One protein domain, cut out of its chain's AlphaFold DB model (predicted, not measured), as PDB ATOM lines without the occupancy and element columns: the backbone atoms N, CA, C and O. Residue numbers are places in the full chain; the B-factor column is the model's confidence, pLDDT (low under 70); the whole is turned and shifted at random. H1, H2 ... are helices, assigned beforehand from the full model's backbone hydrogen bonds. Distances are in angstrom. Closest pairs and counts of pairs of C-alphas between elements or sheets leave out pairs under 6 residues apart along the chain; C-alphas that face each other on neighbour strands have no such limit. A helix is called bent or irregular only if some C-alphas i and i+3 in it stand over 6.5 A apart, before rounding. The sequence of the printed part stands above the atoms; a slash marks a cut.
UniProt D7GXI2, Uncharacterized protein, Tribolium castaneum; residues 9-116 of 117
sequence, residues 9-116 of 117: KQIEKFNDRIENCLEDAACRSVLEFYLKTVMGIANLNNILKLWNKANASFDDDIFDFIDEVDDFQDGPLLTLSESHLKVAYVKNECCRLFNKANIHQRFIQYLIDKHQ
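What this domain is: This is residues 9 to 116 of the 117 residues of an uncharacterized protein of Tribolium castaneum (UniProt D7GXI2). Two long helices, H4 and H7, pack side by side in opposite directions as the core of an elongated helical body, with the shorter H5 packed on H4 and H6 at the same end as H5. H3 packs on another side of H4, and at the other end of the body H1 and H8 form an antiparallel pair, H8 running close to H3 and about perpendicular to it, with the short H2 set between H1, H3 and H7. The 108 printed residues hold eight named helices, H1 to H8 in order along the chain, and no named strand; the class is all helix. The whole is compact, with a radius of gyration of the C-alphas of 13.8 A, and spans 43 by 27 by 21 A.

Where its parts are: H1 covers residues 9 to 16, starting at C-alpha 9 at (41.434, -13.274, -37.010), and H2 covers residues 18 to 23. H3, residues 25 to 39, is 19.8 A long and neither bent nor irregular, but only just: C-alphas 36 and 39 are 6.2 A apart. H4, residues 42 to 56, is 21.3 A long. H5 covers residues 61 to 67 and H6 residues 74 to 79. H7, residues 83 to 100, is the longest at 25.5 A, beginning at C-alpha 83 at (49.253, 15.224, -53.814). H8, residues 103 to 115, is 16.3 A long and ends at C-alpha 115 at (30.756, -7.681, -33.440).

How they stand to each other: H1 touches H8 at a shallow tilt of 14 degrees, opposite ways, the closest C-alphas being those of Asn 15 and Ile 108, 6.2 A apart. H1 and H2 only just touch, with 3 pairs of C-alphas within 8 A, and only at the corner, closest at Phe 14 and Asn 20, 5.2 A. H2 and H3 touch only at the corner, H3 with residues 27 to 31 alone, closest at the C-alphas of Leu 22 and Arg 28, 5.1 A. H2 touches H7 at a steep tilt of 45 degrees, opposite ways, H7 with residues 95 to 99 alone; the closest C-alphas are those of Ile 18 and Cys 95, 6.4 A apart. H3 and H4 form a helical hairpin at 17 degrees, with the C-alphas of Leu 35 and Asn 45 closest at 6.2 A; H3 touches with residues 32 to 36 alone and H4 with residues 42 to 48 alone. H3 and H8 are close but not clearly touching, about perpendicular at 78 degrees, closest at the C-alphas of Leu 31 and Phe 107, 7.1 A. H4 and H5 form a helical hairpin at 28 degrees, closest at the C-alphas of Leu 50 and Phe 65, 5.6 A. H4 touches H7 with 15 pairs of C-alphas within 8 A, at a shallow tilt of 26 degrees, opposite ways, closest at Ala 54 and Val 87, 5.5 A. H6 and H7, a helical hairpin, only just touch, with 3 pairs of C-alphas within 8 A, H7 with residues 86 to 90 alone, closest at Leu 77 and Lys 86, 6.0 A. Every O i to N i+4 pair is within hydrogen-bond range in H1, H2, H4, H5, H7 and H8; in H3 it is 10 of 11 and in H6 1 of 2.

The domain as a whole: The two C-alphas farthest apart are those of Ser 81 and Asp 113, 43.5 A, while the first and last printed C-alphas, Lys 9 and Gln 116, are 9.9 A apart. The printed part has no cut. The link from H5 to H6 is short; the other links are tight. The mean pLDDT of the printed part is 93.4, and no printed residue is under 70.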
ATOM      1  N   LYS A   9      40.220 -13.588 -36.233       94.88
ATOM      2  CA  LYS A   9      41.434 -13.274 -37.010       94.88
ATOM      3  C   LYS A   9      41.365 -11.919 -37.721       94.88
ATOM      4  O   LYS A   9      42.385 -11.271 -37.933       94.88
ATOM      5  N   GLN A  10      40.170 -11.499 -38.132       95.44
ATOM      6  CA  GLN A  10      39.981 -10.196 -38.762       95.44
ATOM      7  C   GLN A  10      40.037  -9.080 -37.711       95.44
ATOM      8  O   GLN A  10      40.667  -8.057 -37.958       95.44
ATOM      9  N   ILE A  11      39.470  -9.309 -36.520       95.00
ATOM     10  CA  ILE A  11      39.593  -8.386 -35.381       95.00
ATOM     11  C   ILE A  11      41.053  -8.274 -34.915       95.00
ATOM     12  O   ILE A  11      41.509  -7.172 -34.632       95.00
ATOM     13  N   GLU A  12      41.818  -9.369 -34.902       94.44
ATOM     14  CA  GLU A  12      43.262  -9.343 -34.624       94.44
ATOM     15  C   GLU A  12      44.006  -8.445 -35.621       94.44
ATOM     16  O   GLU A  12      44.731  -7.543 -35.209       94.44
ATOM     17  N   LYS A  13      43.734  -8.588 -36.928       95.75
ATOM     18  CA  LYS A  13      44.294  -7.693 -37.953       95.75
ATOM     19  C   LYS A  13      43.905  -6.230 -37.709       95.75
ATOM     20  O   LYS A  13      44.722  -5.328 -37.883       95.75
ATOM     21  N   PHE A  14      42.658  -5.969 -37.326       95.75
ATOM     22  CA  PHE A  14      42.205  -4.624 -36.968       95.75
ATOM     23  C   PHE A  14      42.922  -4.077 -35.729       95.75
ATOM     24  O   PHE A  14      43.189  -2.878 -35.665       95.75
ATOM     25  N   ASN A  15      43.275  -4.935 -34.772       94.69
ATOM     26  CA  ASN A  15      43.989  -4.563 -33.554       94.69
ATOM     27  C   ASN A  15      45.460  -4.203 -33.799       94.69
ATOM     28  O   ASN A  15      46.005  -3.384 -33.066       94.69
ATOM     29  N   ASP A  16      46.090  -4.744 -34.844       93.62
ATOM     30  CA  ASP A  16      47.488  -4.427 -35.155       93.62
ATOM     31  C   ASP A  16      47.697  -2.927 -35.404       93.62
ATOM     32  O   ASP A  16      48.652  -2.325 -34.910       93.62
ATOM     33  N   ARG A  17      46.811  -2.313 -36.202       93.69
ATOM     34  CA  ARG A  17      46.866  -0.891 -36.569       93.69
ATOM     35  C   ARG A  17      45.473  -0.357 -36.857       93.69
ATOM     36  O   ARG A  17      44.719  -0.974 -37.605       93.69
ATOM     37  N   ILE A  18      45.172   0.846 -36.370       95.25
ATOM     38  CA  ILE A  18      43.892   1.506 -36.661       95.25
ATOM     39  C   ILE A  18      43.661   1.734 -38.157       95.25
ATOM     40  O   ILE A  18      42.525   1.670 -38.618       95.25
ATOM     41  N   GLU A  19      44.728   1.918 -38.935       95.38
ATOM     42  CA  GLU A  19      44.650   2.018 -40.393       95.38
ATOM     43  C   GLU A  19      43.951   0.798 -41.009       95.38
ATOM     44  O   GLU A  19      43.092   0.962 -41.866       95.38
ATOM     45  N   ASN A  20      44.183  -0.409 -40.480       95.75
ATOM     46  CA  ASN A  20      43.505  -1.617 -40.953       95.75
ATOM     47  C   ASN A  20      41.981  -1.549 -40.738       95.75
ATOM     48  O   ASN A  20      41.229  -2.118 -41.528       95.75
ATOM     49  N   CYS A  21      41.516  -0.858 -39.689       95.19
ATOM     50  CA  CYS A  21      40.090  -0.594 -39.471       95.19
ATOM     51  C   CYS A  21      39.556   0.436 -40.471       95.19
ATOM     52  O   CYS A  21      38.439   0.315 -40.963       95.19
ATOM     53  N   LEU A  22      40.349   1.476 -40.732       95.56
ATOM     54  CA  LEU A  22      39.973   2.607 -41.573       95.56
ATOM     55  C   LEU A  22      40.007   2.281 -43.071       95.56
ATOM     56  O   LEU A  22      39.304   2.927 -43.847       95.56
ATOM     57  N   GLU A  23      40.802   1.306 -43.496       95.00
ATOM     58  CA  GLU A  23      40.862   0.842 -44.886       95.00
ATOM     59  C   GLU A  23      39.760  -0.172 -45.219       95.00
ATOM     60  O   GLU A  23      39.289  -0.223 -46.356       95.00
ATOM     61  N   ASP A  24      39.289  -0.932 -44.230       95.62
ATOM     62  CA  ASP A  24      38.177  -1.865 -44.395       95.62
ATOM     63  C   ASP A  24      36.834  -1.120 -44.338       95.62
ATOM     64  O   ASP A  24      36.455  -0.546 -43.319       95.62
ATOM     65  N   ALA A  25      36.085  -1.123 -45.444       93.38
ATOM     66  CA  ALA A  25      34.834  -0.371 -45.546       93.38
ATOM     67  C   ALA A  25      33.766  -0.821 -44.531       93.38
ATOM     68  O   ALA A  25      33.019   0.016 -44.017       93.38
ATOM     69  N   ALA A  26      33.699  -2.121 -44.217       94.56
ATOM     70  CA  ALA A  26      32.742  -2.643 -43.250       94.56
ATOM     71  C   ALA A  26      33.139  -2.221 -41.830       94.56
ATOM     72  O   ALA A  26      32.311  -1.666 -41.106       94.56
ATOM     73  N   CYS A  27      34.409  -2.394 -41.461       95.44
ATOM     74  CA  CYS A  27      34.943  -1.985 -40.162       95.44
ATOM     75  C   CYS A  27      34.810  -0.476 -39.948       95.44
ATOM     76  O   CYS A  27      34.313  -0.032 -38.913       95.44
ATOM     77  N   ARG A  28      35.127   0.316 -40.973       95.06
ATOM     78  CA  ARG A  28      34.961   1.768 -40.962       95.06
ATOM     79  C   ARG A  28      33.514   2.202 -40.743       95.06
ATOM     80  O   ARG A  28      33.282   3.137 -39.984       95.06
ATOM     81  N   SER A  29      32.538   1.524 -41.351       94.44
ATOM     82  CA  SER A  29      31.120   1.831 -41.108       94.44
ATOM     83  C   SER A  29      30.707   1.556 -39.653       94.44
ATOM     84  O   SER A  29      29.954   2.328 -39.058       94.44
ATOM     85  N   VAL A  30      31.245   0.492 -39.044       95.62
ATOM     86  CA  VAL A  30      31.022   0.174 -37.625       95.62
ATOM     87  C   VAL A  30      31.717   1.193 -36.722       95.62
ATOM     88  O   VAL A  30      31.127   1.623 -35.731       95.62
ATOM     89  N   LEU A  31      32.924   1.640 -37.083       95.06
ATOM     90  CA  LEU A  31      33.634   2.710 -36.383       95.06
ATOM     91  C   LEU A  31      32.844   4.018 -36.426       95.06
ATOM     92  O   LEU A  31      32.654   4.643 -35.390       95.06
ATOM     93  N   GLU A  32      32.327   4.413 -37.588       94.44
ATOM     94  CA  GLU A  32      31.495   5.612 -37.720       94.44
ATOM     95  C   GLU A  32      30.282   5.564 -36.783       94.44
ATOM     96  O   GLU A  32      30.003   6.518 -36.056       94.44
ATOM     97  N   PHE A  33      29.584   4.430 -36.750       93.81
ATOM     98  CA  PHE A  33      28.459   4.238 -35.843       93.81
ATOM     99  C   PHE A  33      28.871   4.305 -34.372       93.81
ATOM    100  O   PHE A  33      28.191   4.961 -33.579       93.81
ATOM    101  N   TYR A  34      29.983   3.661 -34.015       94.25
ATOM    102  CA  TYR A  34      30.545   3.692 -32.668       94.25
ATOM    103  C   TYR A  34      30.875   5.128 -32.231       94.25
ATOM    104  O   TYR A  34      30.470   5.560 -31.150       94.25
ATOM    105  N   LEU A  35      31.527   5.908 -33.095       93.75
ATOM    106  CA  LEU A  35      31.888   7.298 -32.818       93.75
ATOM    107  C   LEU A  35      30.663   8.206 -32.662       93.75
ATOM    108  O   LEU A  35      30.632   9.038 -31.753       93.75
ATOM    109  N   LYS A  36      29.641   8.038 -33.509       90.94
ATOM    110  CA  LYS A  36      28.406   8.838 -33.459       90.94
ATOM    111  C   LYS A  36      27.507   8.478 -32.280       90.94
ATOM    112  O   LYS A  36      26.981   9.372 -31.628       90.94
ATOM    113  N   THR A  37      27.318   7.187 -32.024       88.81
ATOM    114  CA  THR A  37      26.236   6.698 -31.152       88.81
ATOM    115  C   THR A  37      26.724   6.329 -29.760       88.81
ATOM    116  O   THR A  37      26.008   6.545 -28.787       88.81
ATOM    117  N   VAL A  38      27.925   5.754 -29.651       87.75
ATOM    118  CA  VAL A  38      28.459   5.266 -28.370       87.75
ATOM    119  C   VAL A  38      29.323   6.332 -27.706       87.75
ATOM    120  O   VAL A  38      29.166   6.594 -26.520       87.75
ATOM    121  N   MET A  39      30.223   6.955 -28.470       88.00
ATOM    122  CA  MET A  39      31.124   7.980 -27.936       88.00
ATOM    123  C   MET A  39      30.485   9.371 -27.922       88.00
ATOM    124  O   MET A  39      30.634  10.096 -26.944       88.00
ATOM    125  N   GLY A  40      29.806   9.763 -29.005       83.62
ATOM    126  CA  GLY A  40      29.154  11.074 -29.118       83.62
ATOM    127  C   GLY A  40      30.123  12.265 -29.169       83.62
ATOM    128  O   GLY A  40      29.716  13.393 -28.906       83.62
ATOM    129  N   ILE A  41      31.404  12.041 -29.490       85.69
ATOM    130  CA  ILE A  41      32.429  13.098 -29.524       85.69
ATOM    131  C   ILE A  41      32.535  13.655 -30.946       85.69
ATOM    132  O   ILE A  41      32.922  12.941 -31.874       85.69
ATOM    133  N   ALA A  42      32.210  14.939 -31.119       86.75
ATOM    134  CA  ALA A  42      32.180  15.601 -32.425       86.75
ATOM    135  C   ALA A  42      33.536  15.547 -33.150       86.75
ATOM    136  O   ALA A  42      33.587  15.096 -34.293       86.75
ATOM    137  N   ASN A  43      34.634  15.885 -32.462       91.06
ATOM    138  CA  ASN A  43      35.970  15.908 -33.068       91.06
ATOM    139  C   ASN A  43      36.374  14.548 -33.677       91.06
ATOM    140  O   ASN A  43      36.886  14.481 -34.788       91.06
ATOM    141  N   LEU A  44      36.051  13.423 -33.024       92.25
ATOM    142  CA  LEU A  44      36.357  12.089 -33.565       92.25
ATOM    143  C   LEU A  44      35.616  11.789 -34.871       92.25
ATOM    144  O   LEU A  44      36.140  11.098 -35.744       92.25
ATOM    145  N   ASN A  45      34.398  12.311 -35.007       93.31
ATOM    146  CA  ASN A  45      33.648  12.202 -36.249       93.31
ATOM    147  C   ASN A  45      34.274  13.065 -37.347       93.31
ATOM    148  O   ASN A  45      34.319  12.626 -38.494       93.31
ATOM    149  N   ASN A  46      34.790  14.247 -37.007       94.62
ATOM    150  CA  ASN A  46      35.500  15.108 -37.953       94.62
ATOM    151  C   ASN A  46      36.804  14.458 -38.431       94.62
ATOM    152  O   ASN A  46      37.033  14.401 -39.636       94.62
ATOM    153  N   ILE A  47      37.572  13.821 -37.536       96.12
ATOM    154  CA  ILE A  47      38.761  13.032 -37.910       96.12
ATOM    155  C   ILE A  47      38.393  11.935 -38.924       96.12
ATOM    156  O   ILE A  47      39.081  11.751 -39.931       96.12
ATOM    157  N   LEU A  48      37.284  11.214 -38.705       95.81
ATOM    158  CA  LEU A  48      36.843  10.176 -39.643       95.81
ATOM    159  C   LEU A  48      36.401  10.754 -40.998       95.81
ATOM    160  O   LEU A  48      36.697  10.167 -42.041       95.81
ATOM    161  N   LYS A  49      35.700  11.895 -41.002       94.81
ATOM    162  CA  LYS A  49      35.316  12.594 -42.238       94.81
ATOM    163  C   LYS A  49      36.545  13.038 -43.027       94.81
ATOM    164  O   LYS A  49      36.594  12.781 -44.227       94.81
ATOM    165  N   LEU A  50      37.536  13.625 -42.356       96.25
ATOM    166  CA  LEU A  50      38.791  14.051 -42.969       96.25
ATOM    167  C   LEU A  50      39.531  12.862 -43.598       96.25
ATOM    168  O   LEU A  50      39.941  12.938 -44.755       96.25
ATOM    169  N   TRP A  51      39.622  11.728 -42.893       96.06
ATOM    170  CA  TRP A  51      40.190  10.500 -43.462       96.06
ATOM    171  C   TRP A  51      39.442  10.039 -44.722       96.06
ATOM    172  O   TRP A  51      40.063   9.712 -45.734       96.06
ATOM    173  N   ASN A  52      38.107  10.023 -44.683       94.44
ATOM    174  CA  ASN A  52      37.288   9.630 -45.830       94.44
ATOM    175  C   ASN A  52      37.466  10.570 -47.024       94.44
ATOM    176  O   ASN A  52      37.571  10.088 -48.151       94.44
ATOM    177  N   LYS A  53      37.529  11.886 -46.779       94.50
ATOM    178  CA  LYS A  53      37.788  12.892 -47.811       94.50
ATOM    179  C   LYS A  53      39.160  12.655 -48.439       94.50
ATOM    180  O   LYS A  53      39.217  12.434 -49.641       94.50
ATOM    181  N   ALA A  54      40.218  12.538 -47.631       92.88
ATOM    182  CA  ALA A  54      41.574  12.248 -48.106       92.88
ATOM    183  C   ALA A  54      41.664  10.956 -48.936       92.88
ATOM    184  O   ALA A  54      42.408  10.892 -49.912       92.88
ATOM    185  N   ASN A  55      40.903   9.921 -48.565       89.81
ATOM    186  CA  ASN A  55      40.868   8.653 -49.292       89.81
ATOM    187  C   ASN A  55      40.085   8.729 -50.619       89.81
ATOM    188  O   ASN A  55      40.243   7.848 -51.462       89.81
ATOM    189  N   ALA A  56      39.224   9.735 -50.796       90.12
ATOM    190  CA  ALA A  56      38.431   9.939 -52.005       90.12
ATOM    191  C   ALA A  56      39.093  10.932 -52.975       90.12
ATOM    192  O   ALA A  56      39.280  10.608 -54.148       90.12
ATOM    193  N   SER A  57      39.450  12.125 -52.494       86.88
ATOM    194  CA  SER A  57      40.107  13.175 -53.273       86.88
ATOM    195  C   SER A  57      40.895  14.131 -52.375       86.88
ATOM    196  O   SER A  57      40.484  14.454 -51.262       86.88
ATOM    197  N   PHE A  58      42.031  14.613 -52.882       85.56
ATOM    198  CA  PHE A  58      42.776  15.709 -52.266       85.56
ATOM    199  C   PHE A  58      42.563  16.977 -53.095       85.56
ATOM    200  O   PHE A  58      43.235  17.178 -54.108       85.56
ATOM    201  N   ASP A  59      41.599  17.786 -52.677       88.31
ATOM    202  CA  ASP A  59      41.201  19.065 -53.273       88.31
ATOM    203  C   ASP A  59      41.166  20.161 -52.192       88.31
ATOM    204  O   ASP A  59      41.415  19.871 -51.020       88.31
ATOM    205  N   ASP A  60      40.910  21.412 -52.580       84.50
ATOM    206  CA  ASP A  60      40.977  22.561 -51.664       84.50
ATOM    207  C   ASP A  60      39.990  22.450 -50.488       84.50
ATOM    208  O   ASP A  60      40.312  22.897 -49.388       84.50
ATOM    209  N   ASP A  61      38.860  21.754 -50.662       88.50
ATOM    210  CA  ASP A  61      37.892  21.519 -49.583       88.50
ATOM    211  C   ASP A  61      38.521  20.760 -48.404       88.50
ATOM    212  O   ASP A  61      38.008  20.813 -47.291       88.50
ATOM    213  N   ILE A  62      39.613  20.007 -48.614       91.56
ATOM    214  CA  ILE A  62      40.245  19.233 -47.540       91.56
ATOM    215  C   ILE A  62      40.751  20.118 -46.398       91.56
ATOM    216  O   ILE A  62      40.793  19.655 -45.259       91.56
ATOM    217  N   PHE A  63      41.110  21.371 -46.683       92.00
ATOM    218  CA  PHE A  63      41.568  22.310 -45.663       92.00
ATOM    219  C   PHE A  63      40.426  22.737 -44.738       92.00
ATOM    220  O   PHE A  63      40.638  22.784 -43.530       92.00
ATOM    221  N   ASP A  64      39.202  22.874 -45.256       92.62
ATOM    222  CA  ASP A  64      38.018  23.116 -44.422       92.62
ATOM    223  C   ASP A  64      37.802  21.959 -43.427       92.62
ATOM    224  O   ASP A  64      37.504  22.172 -42.254       92.62
ATOM    225  N   PHE A  65      38.020  20.711 -43.863       93.56
ATOM    226  CA  PHE A  65      37.951  19.548 -42.967       93.56
ATOM    227  C   PHE A  65      39.099  19.500 -41.950       93.56
ATOM    228  O   PHE A  65      38.914  18.935 -40.874       93.56
ATOM    229  N   ILE A  66      40.280  20.028 -42.284       94.56
ATOM    230  CA  ILE A  66      41.421  20.105 -41.360       94.56
ATOM    231  C   ILE A  66      41.129  21.110 -40.246       94.56
ATOM    232  O   ILE A  66      41.349  20.786 -39.081       94.56
ATOM    233  N   ASP A  67      40.570  22.270 -40.585       93.56
ATOM    234  CA  ASP A  67      40.219  23.315 -39.618       93.56
ATOM    235  C   ASP A  67      39.148  22.853 -38.609       93.56
ATOM    236  O   ASP A  67      39.081  23.345 -37.483       93.56
ATOM    237  N   GLU A  68      38.329  21.862 -38.981       94.06
ATOM    238  CA  GLU A  68      37.339  21.221 -38.105       94.06
ATOM    239  C   GLU A  68      37.916  20.141 -37.163       94.06
ATOM    240  O   GLU A  68      37.163  19.567 -36.361       94.06
ATOM    241  N   VAL A  69      39.208  19.808 -37.274       94.88
ATOM    242  CA  VAL A  69      39.866  18.744 -36.502       94.88
ATOM    243  C   VAL A  69      40.851  19.327 -35.492       94.88
ATOM    244  O   VAL A  69      41.934  19.801 -35.838       94.88
ATOM    245  N   ASP A  70      40.519  19.195 -34.207       91.88
ATOM    246  CA  ASP A  70      41.398  19.665 -33.136       91.88
ATOM    247  C   ASP A  70      42.733  18.899 -33.137       91.88
ATOM    248  O   ASP A  70      42.775  17.678 -33.324       91.88
ATOM    249  N   ASP A  71      43.820  19.610 -32.824       93.06
ATOM    250  CA  ASP A  71      45.198  19.103 -32.728       93.06
ATOM    251  C   ASP A  71      45.824  18.580 -34.039       93.06
ATOM    252  O   ASP A  71      46.905  17.967 -33.986       93.06
ATOM    253  N   PHE A  72      45.197  18.802 -35.199       95.88
ATOM    254  CA  PHE A  72      45.809  18.487 -36.490       95.88
ATOM    255  C   PHE A  72      47.075  19.330 -36.706       95.88
ATOM    256  O   PHE A  72      47.082  20.535 -36.464       95.88
ATOM    257  N   GLN A  73      48.172  18.701 -37.136       93.62
ATOM    258  CA  GLN A  73      49.418  19.402 -37.455       93.62
ATOM    259  C   GLN A  73      49.461  19.728 -38.952       93.62
ATOM    260  O   GLN A  73      49.830  18.901 -39.777       93.62
ATOM    261  N   ASP A  74      49.086  20.941 -39.327       90.81
ATOM    262  CA  ASP A  74      49.039  21.399 -40.721       90.81
ATOM    263  C   ASP A  74      50.415  21.815 -41.277       90.81
ATOM    264  O   ASP A  74      50.683  21.653 -42.467       90.81
ATOM    265  N   GLY A  75      51.327  22.289 -40.425       89.94
ATOM    266  CA  GLY A  75      52.649  22.779 -40.827       89.94
ATOM    267  C   GLY A  75      53.404  21.852 -41.795       89.94
ATOM    268  O   GLY A  75      53.771  22.293 -42.886       89.94
ATOM    269  N   PRO A  76      53.617  20.562 -41.466       91.75
ATOM    270  CA  PRO A  76      54.289  19.626 -42.368       91.75
ATOM    271  C   PRO A  76      53.520  19.381 -43.672       91.75
ATOM    272  O   PRO A  76      54.144  19.271 -44.727       91.75
ATOM    273  N   LEU A  77      52.184  19.351 -43.626       92.25
ATOM    274  CA  LEU A  77      51.336  19.162 -44.808       92.25
ATOM    275  C   LEU A  77      51.579  20.258 -45.855       92.25
ATOM    276  O   LEU A  77      51.685  19.960 -47.047       92.25
ATOM    277  N   LEU A  78      51.709  21.512 -45.411       90.75
ATOM    278  CA  LEU A  78      51.918  22.671 -46.284       90.75
ATOM    279  C   LEU A  78      53.271  22.651 -47.015       90.75
ATOM    280  O   LEU A  78      53.420  23.303 -48.046       90.75
ATOM    281  N   THR A  79      54.248  21.885 -46.519       92.75
ATOM    282  CA  THR A  79      55.580  21.761 -47.142       92.75
ATOM    283  C   THR A  79      55.643  20.722 -48.264       92.75
ATOM    284  O   THR A  79      56.594  20.712 -49.046       92.75
ATOM    285  N   LEU A  80      54.643  19.843 -48.362       92.19
ATOM    286  CA  LEU A  80      54.602  18.781 -49.362       92.19
ATOM    287  C   LEU A  80      54.130  19.337 -50.709       92.19
ATOM    288  O   LEU A  80      53.141  20.062 -50.787       92.19
ATOM    289  N   SER A  81      54.806  18.967 -51.795       89.94
ATOM    290  CA  SER A  81      54.433  19.370 -53.160       89.94
ATOM    291  C   SER A  81      53.513  18.357 -53.846       89.94
ATOM    292  O   SER A  81      52.634  18.736 -54.617       89.94
ATOM    293  N   GLU A  82      53.686  17.067 -53.558       91.19
ATOM    294  CA  GLU A  82      52.999  15.986 -54.261       91.19
ATOM    295  C   GLU A  82      51.692  15.588 -53.563       91.19
ATOM    296  O   GLU A  82      51.667  15.288 -52.369       91.19
ATOM    297  N   SER A  83      50.598  15.530 -54.330       89.00
ATOM    298  CA  SER A  83      49.253  15.224 -53.814       89.00
ATOM    299  C   SER A  83      49.189  13.890 -53.056       89.00
ATOM    300  O   SER A  83      48.623  13.823 -51.968       89.00
ATOM    301  N   HIS A  84      49.836  12.836 -53.559       90.88
ATOM    302  CA  HIS A  84      49.816  11.529 -52.896       90.88
ATOM    303  C   HIS A  84      50.553  11.533 -51.542       90.88
ATOM    304  O   HIS A  84      50.126  10.842 -50.617       90.88
ATOM    305  N   LEU A  85      51.612  12.341 -51.395       93.88
ATOM    306  CA  LEU A  85      52.297  12.528 -50.113       93.88
ATOM    307  C   LEU A  85      51.415  13.297 -49.130       93.88
ATOM    308  O   LEU A  85      51.362  12.945 -47.953       93.88
ATOM    309  N   LYS A  86      50.680  14.305 -49.613       94.00
ATOM    310  CA  LYS A  86      49.708  15.039 -48.796       94.00
ATOM    311  C   LYS A  86      48.585  14.135 -48.289       94.00
ATOM    312  O   LYS A  86      48.288  14.151 -47.098       94.00
ATOM    313  N   VAL A  87      48.016  13.295 -49.157       94.31
ATOM    314  CA  VAL A  87      47.022  12.277 -48.767       94.31
ATOM    315  C   VAL A  87      47.590  11.351 -47.698       94.31
ATOM    316  O   VAL A  87      46.957  11.151 -46.663       94.31
ATOM    317  N   ALA A  88      48.788  10.806 -47.921       94.50
ATOM    318  CA  ALA A  88      49.434   9.915 -46.964       94.50
ATOM    319  C   ALA A  88      49.672  10.604 -45.610       94.50
ATOM    320  O   ALA A  88      49.479   9.988 -44.564       94.50
ATOM    321  N   TYR A  89      50.043  11.887 -45.619       96.19
ATOM    322  CA  TYR A  89      50.213  12.675 -44.404       96.19
ATOM    323  C   TYR A  89      48.895  12.854 -43.644       96.19
ATOM    324  O   TYR A  89      48.832  12.504 -42.468       96.19
ATOM    325  N   VAL A  90      47.836  13.327 -44.313       96.06
ATOM    326  CA  VAL A  90      46.508  13.497 -43.694       96.06
ATOM    327  C   VAL A  90      46.016  12.179 -43.110       96.06
ATOM    328  O   VAL A  90      45.544  12.143 -41.974       96.06
ATOM    329  N   LYS A  91      46.192  11.082 -43.855       95.75
ATOM    330  CA  LYS A  91      45.898   9.738 -43.367       95.75
ATOM    331  C   LYS A  91      46.662   9.473 -42.059       95.75
ATOM    332  O   LYS A  91      46.056   9.310 -40.997       95.75
ATOM    333  N   ASN A  92      47.990   9.491 -42.099       96.25
ATOM    334  CA  ASN A  92      48.822   9.210 -40.926       96.25
ATOM    335  C   ASN A  92      48.463  10.073 -39.710       96.25
ATOM    336  O   ASN A  92      48.451   9.579 -38.580       96.25
ATOM    337  N   GLU A  93      48.113  11.333 -39.939       96.94
ATOM    338  CA  GLU A  93      47.747  12.266 -38.885       96.94
ATOM    339  C   GLU A  93      46.391  11.928 -38.248       96.94
ATOM    340  O   GLU A  93      46.281  11.872 -37.022       96.94
ATOM    341  N   CYS A  94      45.385  11.555 -39.037       96.88
ATOM    342  CA  CYS A  94      44.129  11.014 -38.511       96.88
ATOM    343  C   CYS A  94      44.353   9.738 -37.674       96.88
ATOM    344  O   CYS A  94      43.787   9.598 -36.587       96.88
ATOM    345  N   CYS A  95      45.221   8.822 -38.127       96.31
ATOM    346  CA  CYS A  95      45.613   7.642 -37.345       96.31
ATOM    347  C   CYS A  95      46.270   8.037 -36.012       96.31
ATOM    348  O   CYS A  95      45.936   7.477 -34.963       96.31
ATOM    349  N   ARG A  96      47.179   9.022 -36.031       96.88
ATOM    350  CA  ARG A  96      47.825   9.564 -34.826       96.88
ATOM    351  C   ARG A  96      46.791  10.124 -33.853       96.88
ATOM    352  O   ARG A  96      46.878   9.829 -32.662       96.88
ATOM    353  N   LEU A  97      45.816  10.893 -34.335       96.38
ATOM    354  CA  LEU A  97      44.778  11.510 -33.508       96.38
ATOM    355  C   LEU A  97      43.862  10.469 -32.854       96.38
ATOM    356  O   LEU A  97      43.632  10.533 -31.644       96.38
ATOM    357  N   PHE A  98      43.414   9.453 -33.597       95.44
ATOM    358  CA  PHE A  98      42.633   8.368 -33.000       95.44
ATOM    359  C   PHE A  98      43.418   7.587 -31.939       95.44
ATOM    360  O   PHE A  98      42.860   7.230 -30.897       95.44
ATOM    361  N   ASN A  99      44.708   7.339 -32.176       94.25
ATOM    362  CA  ASN A  99      45.574   6.677 -31.202       94.25
ATOM    363  C   ASN A  99      45.810   7.552 -29.964       94.25
ATOM    364  O   ASN A  99      45.703   7.057 -28.843       94.25
ATOM    365  N   LYS A 100      46.045   8.861 -30.142       94.44
ATOM    366  CA  LYS A 100      46.186   9.837 -29.045       94.44
ATOM    367  C   LYS A 100      44.943   9.856 -28.153       94.44
ATOM    368  O   LYS A 100      45.065   9.884 -26.932       94.44
ATOM    369  N   ALA A 101      43.756   9.788 -28.751       93.12
ATOM    370  CA  ALA A 101      42.484   9.729 -28.034       93.12
ATOM    371  C   ALA A 101      42.137   8.325 -27.485       93.12
ATOM    372  O   ALA A 101      41.054   8.132 -26.928       93.12
ATOM    373  N   ASN A 102      43.039   7.344 -27.621       93.50
ATOM    374  CA  ASN A 102      42.854   5.950 -27.210       93.50
ATOM    375  C   ASN A 102      41.582   5.298 -27.799       93.50
ATOM    376  O   ASN A 102      40.937   4.454 -27.173       93.50
ATOM    377  N   ILE A 103      41.193   5.717 -29.006       93.75
ATOM    378  CA  ILE A 103      39.979   5.234 -29.672       93.75
ATOM    379  C   ILE A 103      40.185   3.848 -30.243       93.75
ATOM    380  O   ILE A 103      39.284   3.024 -30.136       93.75
ATOM    381  N   HIS A 104      41.369   3.573 -30.791       94.31
ATOM    382  CA  HIS A 104      41.670   2.281 -31.398       94.31
ATOM    383  C   HIS A 104      41.415   1.131 -30.423       94.31
ATOM    384  O   HIS A 104      40.569   0.286 -30.693       94.31
ATOM    385  N   GLN A 105      42.039   1.155 -29.244       95.12
ATOM    386  CA  GLN A 105      41.893   0.087 -28.250       95.12
ATOM    387  C   GLN A 105      40.449  -0.066 -27.751       95.12
ATOM    388  O   GLN A 105      39.931  -1.178 -27.658       95.12
ATOM    389  N   ARG A 106      39.757   1.051 -27.486       95.44
ATOM    390  CA  ARG A 106      38.347   1.026 -27.059       95.44
ATOM    391  C   ARG A 106      37.425   0.468 -28.140       95.44
ATOM    392  O   ARG A 106      36.493  -0.272 -27.831       95.44
ATOM    393  N   PHE A 107      37.690   0.808 -29.396       96.25
ATOM    394  CA  PHE A 107      36.925   0.318 -30.528       96.25
ATOM    395  C   PHE A 107      37.157  -1.176 -30.771       96.25
ATOM    396  O   PHE A 107      36.194  -1.902 -30.992       96.25
ATOM    397  N   ILE A 108      38.396  -1.664 -30.655       96.75
ATOM    398  CA  ILE A 108      38.682  -3.102 -30.750       96.75
ATOM    399  C   ILE A 108      37.939  -3.879 -29.663       96.75
ATOM    400  O   ILE A 108      37.298  -4.881 -29.975       96.75
ATOM    401  N   GLN A 109      37.932  -3.390 -28.420       96.25
ATOM    402  CA  GLN A 109      37.144  -4.022 -27.360       96.25
ATOM    403  C   GLN A 109      35.646  -4.044 -27.704       96.25
ATOM    404  O   GLN A 109      34.989  -5.070 -27.553       96.25
ATOM    405  N   TYR A 110      35.114  -2.945 -28.241       95.56
ATOM    406  CA  TYR A 110      33.730  -2.892 -28.714       95.56
ATOM    407  C   TYR A 110      33.449  -3.916 -29.831       95.56
ATOM    408  O   TYR A 110      32.394  -4.556 -29.827       95.56
ATOM    409  N   LEU A 111      34.387  -4.113 -30.767       95.31
ATOM    410  CA  LEU A 111      34.261  -5.138 -31.803       95.31
ATOM    411  C   LEU A 111      34.235  -6.547 -31.208       95.31
ATOM    412  O   LEU A 111      33.396  -7.342 -31.619       95.31
ATOM    413  N   ILE A 112      35.093  -6.842 -30.233       95.62
ATOM    414  CA  ILE A 112      35.109  -8.133 -29.532       95.62
ATOM    415  C   ILE A 112      33.760  -8.373 -28.838       95.62
ATOM    416  O   ILE A 112      33.120  -9.398 -29.057       95.62
ATOM    417  N   ASP A 113      33.268  -7.392 -28.081       94.44
ATOM    418  CA  ASP A 113      32.066  -7.554 -27.258       94.44
ATOM    419  C   ASP A 113      30.769  -7.637 -28.077       94.44
ATOM    420  O   ASP A 113      29.792  -8.259 -27.649       94.44
ATOM    421  N   LYS A 114      30.705  -6.939 -29.221       93.31
ATOM    422  CA  LYS A 114      29.450  -6.718 -29.967       93.31
ATOM    423  C   LYS A 114      29.461  -7.244 -31.391       93.31
ATOM    424  O   LYS A 114      28.393  -7.574 -31.911       93.31
ATOM    425  N   HIS A 115      30.623  -7.365 -32.018       92.56
ATOM    426  CA  HIS A 115      30.756  -7.681 -33.440       92.56
ATOM    427  C   HIS A 115      31.602  -8.930 -33.726       92.56
ATOM    428  O   HIS A 115      31.767  -9.276 -34.891       92.56
ATOM    429  N   GLN A 116      32.081  -9.654 -32.716       91.69
ATOM    430  CA  GLN A 116      32.729 -10.944 -32.933       91.69
ATOM    431  C   GLN A 116      31.702 -12.001 -33.366       91.69
ATOM    432  O   GLN A 116      30.575 -12.030 -32.848       91.69
TER     433      GLN A 116